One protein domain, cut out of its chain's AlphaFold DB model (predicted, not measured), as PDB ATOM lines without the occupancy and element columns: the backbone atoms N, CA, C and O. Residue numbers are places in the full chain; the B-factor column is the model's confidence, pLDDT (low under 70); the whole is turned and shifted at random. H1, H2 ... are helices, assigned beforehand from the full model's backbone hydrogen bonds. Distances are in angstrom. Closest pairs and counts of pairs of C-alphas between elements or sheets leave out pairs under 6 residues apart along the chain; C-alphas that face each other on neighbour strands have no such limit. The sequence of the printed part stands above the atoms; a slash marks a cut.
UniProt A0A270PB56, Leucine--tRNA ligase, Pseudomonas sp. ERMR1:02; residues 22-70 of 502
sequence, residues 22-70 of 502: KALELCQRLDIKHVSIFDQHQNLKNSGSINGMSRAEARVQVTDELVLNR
ATOM      1  N   LYS A  22     186.951 198.453 189.526       88.50
ATOM      2  CA  LYS A  22     187.281 199.094 190.802       88.50
ATOM      3  C   LYS A  22     187.867 198.068 191.766       88.50
ATOM      4  O   LYS A  22     188.804 198.386 192.497       88.50
ATOM      5  N   ALA A  23     187.310 196.856 191.801       89.38
ATOM      6  CA  ALA A  23     187.811 195.780 192.653       89.38
ATOM      7  C   ALA A  23     189.231 195.376 192.251       89.38
ATOM      8  O   ALA A  23     190.066 195.115 193.116       89.38
ATOM      9  N   LEU A  24     189.514 195.361 190.945       89.44
ATOM     10  CA  LEU A  24     190.842 195.092 190.406       89.44
ATOM     11  C   LEU A  24     191.860 196.147 190.848       89.44
ATOM     12  O   LEU A  24     192.911 195.792 191.380       89.44
ATOM     13  N   GLU A  25     191.531 197.431 190.697       90.94
ATOM     14  CA  GLU A  25     192.371 198.546 191.157       90.94
ATOM     15  C   GLU A  25     192.611 198.494 192.672       90.94
ATOM     16  O   GLU A  25     193.728 198.722 193.144       90.94
ATOM     17  N   LEU A  26     191.576 198.146 193.446       90.06
ATOM     18  CA  LEU A  26     191.685 197.962 194.890       90.06
ATOM     19  C   LEU A  26     192.647 196.821 195.238       90.06
ATOM     20  O   LEU A  26     193.512 196.997 196.095       90.06
ATOM     21  N   CYS A  27     192.521 195.677 194.558       91.25
ATOM     22  CA  CYS A  27     193.403 194.533 194.760       91.25
ATOM     23  C   CYS A  27     194.855 194.878 194.428       91.25
ATOM     24  O   CYS A  27     195.740 194.573 195.218       91.25
ATOM     25  N   GLN A  28     195.102 195.569 193.311       90.50
ATOM     26  CA  GLN A  28     196.445 196.016 192.923       90.50
ATOM     27  C   GLN A  28     197.055 196.959 193.961       90.50
ATOM     28  O   GLN A  28     198.218 196.820 194.327       90.50
ATOM     29  N   ARG A  29     196.267 197.912 194.468       91.50
ATOM     30  CA  ARG A  29     196.748 198.895 195.441       91.50
ATOM     31  C   ARG A  29     197.031 198.300 196.822       91.50
ATOM     32  O   ARG A  29     197.854 198.851 197.548       91.50
ATOM     33  N   LEU A  30     196.325 197.237 197.198       92.69
ATOM     34  CA  LEU A  30     196.484 196.556 198.486       92.69
ATOM     35  C   LEU A  30     197.318 195.269 198.396       92.69
ATOM     36  O   LEU A  30     197.420 194.563 199.394       92.69
ATOM     37  N   ASP A  31     197.882 194.960 197.226       93.19
ATOM     38  CA  ASP A  31     198.598 193.708 196.941       93.19
ATOM     39  C   ASP A  31     197.787 192.439 197.296       93.19
ATOM     40  O   ASP A  31     198.289 191.439 197.809       93.19
ATOM     41  N   ILE A  32     196.478 192.480 197.029       91.81
ATOM     42  CA  ILE A  32     195.574 191.347 197.245       91.81
ATOM     43  C   ILE A  32     195.590 190.463 195.999       91.81
ATOM     44  O   ILE A  32     195.152 190.853 194.909       91.81
ATOM     45  N   LYS A  33     196.055 189.224 196.169       90.38
ATOM     46  CA  LYS A  33     195.994 188.201 195.121       90.38
ATOM     47  C   LYS A  33     194.543 187.810 194.847       90.38
ATOM     48  O   LYS A  33     193.760 187.603 195.770       90.38
ATOM     49  N   HIS A  34     194.206 187.647 193.573       87.75
ATOM     50  CA  HIS A  34     192.897 187.174 193.132       87.75
ATOM     51  C   HIS A  34     193.051 186.124 192.029       87.75
ATOM     52  O   HIS A  34     194.059 186.081 191.323       87.75
ATOM     53  N   VAL A  35     192.046 185.260 191.897       86.75
ATOM     54  CA  VAL A  35     192.034 184.171 190.916       86.75
ATOM     55  C   VAL A  35     191.249 184.604 189.680       86.75
ATOM     56  O   VAL A  35     190.185 185.209 189.782       86.75
ATOM     57  N   SER A  36     191.771 184.278 188.498       87.50
ATOM     58  CA  SER A  36     191.048 184.460 187.238       87.50
ATOM     59  C   SER A  36     189.920 183.430 187.132       87.50
ATOM     60  O   SER A  36     190.181 182.225 187.173       87.50
ATOM     61  N   ILE A  37     188.687 183.910 186.969       91.19
ATOM     62  CA  ILE A  37     187.479 183.073 186.878       91.19
ATOM     63  C   ILE A  37     186.963 182.883 185.447       91.19
ATOM     64  O   ILE A  37     186.028 182.120 185.252       91.19
ATOM     65  N   PHE A  38     187.583 183.520 184.448       91.88
ATOM     66  CA  PHE A  38     187.219 183.363 183.037       91.88
ATOM     67  C   PHE A  38     188.346 182.730 182.230       91.88
ATOM     68  O   PHE A  38     189.526 183.047 182.418       91.88
ATOM     69  N   ASP A  39     187.997 181.820 181.330       91.81
ATOM     70  CA  ASP A  39     188.908 181.318 180.305       91.81
ATOM     71  C   ASP A  39     189.013 182.280 179.102       91.81
ATOM     72  O   ASP A  39     188.457 183.380 179.088       91.81
ATOM     73  N   GLN A  40     189.765 181.868 178.081       90.12
ATOM     74  CA  GLN A  40     189.953 182.637 176.846       90.12
ATOM     75  C   GLN A  40     188.661 182.826 176.025       90.12
ATOM     76  O   GLN A  40     188.616 183.689 175.153       90.12
ATOM     77  N   HIS A  41     187.617 182.042 176.308       91.75
ATOM     78  CA  HIS A  41     186.310 182.083 175.656       91.75
ATOM     79  C   HIS A  41     185.239 182.769 176.519       91.75
ATOM     80  O   HIS A  41     184.071 182.757 176.141       91.75
ATOM     81  N   GLN A  42     185.623 183.396 177.641       90.56
ATOM     82  CA  GLN A  42     184.711 184.032 178.605       90.56
ATOM     83  C   GLN A  42     183.754 183.052 179.311       90.56
ATOM     84  O   GLN A  42     182.738 183.473 179.871       90.56
ATOM     85  N   ASN A  43     184.093 181.761 179.346       94.12
ATOM     86  CA  ASN A  43     183.399 180.773 180.168       94.12
ATOM     87  C   ASN A  43     184.038 180.681 181.554       94.12
ATOM     88  O   ASN A  43     185.209 181.027 181.747       94.12
ATOM     89  N   LEU A  44     183.265 180.207 182.534       93.94
ATOM     90  CA  LEU A  44     183.743 180.087 183.905       93.94
ATOM     91  C   LEU A  44     184.824 179.009 184.044       93.94
ATOM     92  O   LEU A  44     184.689 177.890 183.551       93.94
ATOM     93  N   LYS A  45     185.878 179.333 184.791       94.69
ATOM     94  CA  LYS A  45     186.909 178.403 185.269       94.69
ATOM     95  C   LYS A  45     187.153 178.621 186.761       94.69
ATOM     96  O   LYS A  45     186.726 179.629 187.323       94.69
ATOM     97  N   ASN A  46     187.866 177.702 187.412       92.50
ATOM     98  CA  ASN A  46     188.169 177.773 188.849       92.50
ATOM     99  C   ASN A  46     186.918 177.951 189.742       92.50
ATOM    100  O   ASN A  46     187.002 178.547 190.810       92.50
ATOM    101  N   SER A  47     185.764 177.447 189.294       92.31
ATOM    102  CA  SER A  47     184.442 177.687 189.890       92.31
ATOM    103  C   SER A  47     183.680 176.389 190.216       92.31
ATOM    104  O   SER A  47     182.467 176.397 190.372       92.31
ATOM    105  N   GLY A  48     184.365 175.246 190.333       92.69
ATOM    106  CA  GLY A  48     183.745 173.977 190.745       92.69
ATOM    107  C   GLY A  48     182.744 173.414 189.727       92.69
ATOM    108  O   GLY A  48     183.087 173.232 188.559       92.69
ATOM    109  N   SER A  49     181.521 173.113 190.179       92.88
ATOM    110  CA  SER A  49     180.458 172.459 189.391       92.88
ATOM    111  C   SER A  49     179.936 173.291 188.213       92.88
ATOM    112  O   SER A  49     179.279 172.743 187.333       92.88
ATOM    113  N   ILE A  50     180.250 174.589 188.176       94.88
ATOM    114  CA  ILE A  50     179.842 175.520 187.113       94.88
ATOM    115  C   ILE A  50     180.977 175.851 186.127       94.88
ATOM    116  O   ILE A  50     180.859 176.777 185.328       94.88
ATOM    117  N   ASN A  51     182.093 175.116 186.168       95.50
ATOM    118  CA  ASN A  51     183.154 175.254 185.168       95.50
ATOM    119  C   ASN A  51     182.633 174.951 183.751       95.50
ATOM    120  O   ASN A  51     181.873 174.007 183.547       95.50
ATOM    121  N   GLY A  52     183.080 175.730 182.767       95.81
ATOM    122  CA  GLY A  52     182.686 175.611 181.361       95.81
ATOM    123  C   GLY A  52     181.354 176.280 181.011       95.81
ATOM    124  O   GLY A  52     181.072 176.452 179.829       95.81
ATOM    125  N   MET A  53     180.562 176.698 182.002       96.62
ATOM    126  CA  MET A  53     179.304 177.412 181.769       96.62
ATOM    127  C   MET A  53     179.545 178.863 181.356       96.62
ATOM    128  O   MET A  53     180.511 179.505 181.789       96.62
ATOM    129  N   SER A  54     178.602 179.413 180.591       94.62
ATOM    130  CA  SER A  54     178.512 180.854 180.393       94.62
ATOM    131  C   SER A  54     178.035 181.554 181.672       94.62
ATOM    132  O   SER A  54     177.393 180.970 182.551       94.62
ATOM    133  N   ARG A  55     178.274 182.867 181.754       90.56
ATOM    134  CA  ARG A  55     177.813 183.694 182.881       90.56
ATOM    135  C   ARG A  55     176.295 183.636 183.087       90.56
ATOM    136  O   ARG A  55     175.832 183.704 184.223       90.56
ATOM    137  N   ALA A  56     175.522 183.562 182.005       93.31
ATOM    138  CA  ALA A  56     174.064 183.558 182.078       93.31
ATOM    139  C   ALA A  56     173.536 182.258 182.697       93.31
ATOM    140  O   ALA A  56     172.710 182.312 183.608       93.31
ATOM    141  N   GLU A  57     174.062 181.115 182.257       95.25
ATOM    142  CA  GLU A  57     173.697 179.788 182.769       95.25
ATOM    143  C   GLU A  57     174.084 179.649 184.244       95.25
ATOM    144  O   GLU A  57     173.242 179.337 185.088       95.25
ATOM    145  N   ALA A  58     175.331 179.997 184.573       94.12
ATOM    146  CA  ALA A  58     175.832 179.931 185.937       94.12
ATOM    147  C   ALA A  58     175.048 180.837 186.893       94.12
ATOM    148  O   ALA A  58     174.787 180.457 188.032       94.12
ATOM    149  N   ARG A  59     174.621 182.026 186.440       92.62
ATOM    150  CA  ARG A  59     173.808 182.929 187.261       92.62
ATOM    151  C   ARG A  59     172.494 182.280 187.678       92.62
ATOM    152  O   ARG A  59     172.103 182.438 188.832       92.62
ATOM    153  N   VAL A  60     171.813 181.594 186.762       94.69
ATOM    154  CA  VAL A  60     170.546 180.913 187.060       94.69
ATOM    155  C   VAL A  60     170.790 179.798 188.072       94.69
ATOM    156  O   VAL A  60     170.205 179.832 189.152       94.69
ATOM    157  N   GLN A  61     171.731 178.895 187.776       95.44
ATOM    158  CA  GLN A  61     172.023 177.749 188.633       95.44
ATOM    159  C   GLN A  61     172.456 178.168 190.044       95.44
ATOM    160  O   GLN A  61     171.870 177.707 191.019       95.44
ATOM    161  N   VAL A  62     173.429 179.081 190.167       94.19
ATOM    162  CA  VAL A  62     173.922 179.551 191.474       94.19
ATOM    163  C   VAL A  62     172.820 180.254 192.258       94.19
ATOM    164  O   VAL A  62     172.698 180.053 193.464       94.19
ATOM    165  N   THR A  63     171.993 181.073 191.600       93.94
ATOM    166  CA  THR A  63     170.903 181.767 192.301       93.94
ATOM    167  C   THR A  63     169.877 180.768 192.828       93.94
ATOM    168  O   THR A  63     169.443 180.896 193.972       93.94
ATOM    169  N   ASP A  64     169.486 179.783 192.021       94.94
ATOM    170  CA  ASP A  64     168.492 178.789 192.421       94.94
ATOM    171  C   ASP A  64     169.031 177.863 193.518       94.94
ATOM    172  O   ASP A  64     168.319 177.593 194.484       94.94
ATOM    173  N   GLU A  65     170.303 177.466 193.446       95.88
ATOM    174  CA  GLU A  65     170.978 176.691 194.491       95.88
ATOM    175  C   GLU A  65     171.053 177.461 195.819       95.88
ATOM    176  O   GLU A  65     170.684 176.929 196.868       95.88
ATOM    177  N   LEU A  66     171.461 178.737 195.796       95.38
ATOM    178  CA  LEU A  66     171.520 179.572 197.001       95.38
ATOM    179  C   LEU A  66     170.136 179.788 197.629       95.38
ATOM    180  O   LEU A  66     170.017 179.804 198.855       95.38
ATOM    181  N   VAL A  67     169.090 179.945 196.811       96.19
ATOM    182  CA  VAL A  67     167.708 180.083 197.296       96.19
ATOM    183  C   VAL A  67     167.193 178.764 197.873       96.19
ATOM    184  O   VAL A  67     166.634 178.763 198.971       96.19
ATOM    185  N   LEU A  68     167.411 177.641 197.180       96.69
ATOM    186  CA  LEU A  68     167.001 176.307 197.631       96.69
ATOM    187  C   LEU A  68     167.647 175.950 198.976       96.69
ATOM    188  O   LEU A  68     166.971 175.469 199.886       96.69
ATOM    189  N   ASN A  69     168.933 176.271 199.124       96.94
ATOM    190  CA  ASN A  69     169.703 176.054 200.346       96.94
ATOM    191  C   ASN A  69     169.439 177.105 201.437       96.94
ATOM    192  O   ASN A  69     170.071 177.060 202.491       96.94
ATOM    193  N   ARG A  70     168.517 178.054 201.212       95.94
ATOM    194  CA  ARG A  70     168.183 179.155 202.138       95.94
ATOM    195  C   ARG A  70     169.385 180.032 202.520       95.94
ATOM    196  O   ARG A  70     169.377 180.670 203.568       95.94
TER     197      ARG A  70
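Overview. This is residues 22 to 70 of the 502 residues of the protein "Leucine--tRNA ligase" of Pseudomonas sp. ERMR1:02 (UniProt A0A270PB56). Two separate helices stand at opposite ends of a long winding link, with the short H1 at one end and the longer H2 at the other. Between them, residues 30 to 54 dip in a loop around residue 41 before turning back toward H2. The printed part has 49 residues, with two named helices, H1 then H2, and no named strand; the class is all helix, though under half of the residues are in named elements. It is loose, with a radius of gyration of the C-alphas of 13.5 A and spans of 37 by 29 by 17 A.

Along the chain. H1, residues 22 to 29, begins at C-alpha 22 (187.281, 199.094, 190.802) and is 10.5 A long. H2, residues 55 to 68, is 19.7 A long and ends at C-alpha 68 (167.001, 176.307, 197.631).

Arrangement. H1 and H2 are apart. In both, every O i to N i+4 pair is within hydrogen-bond range. Residues 25 to 31 and 63 to 70 stand free.

Size, cuts and confidence. The C-alphas of Arg 29 and Leu 68, the two farthest apart, are 37.4 A apart. The link from H1 to H2 is long, 25 residues. The printed part has no cut, and no printed residue is under 70 in pLDDT.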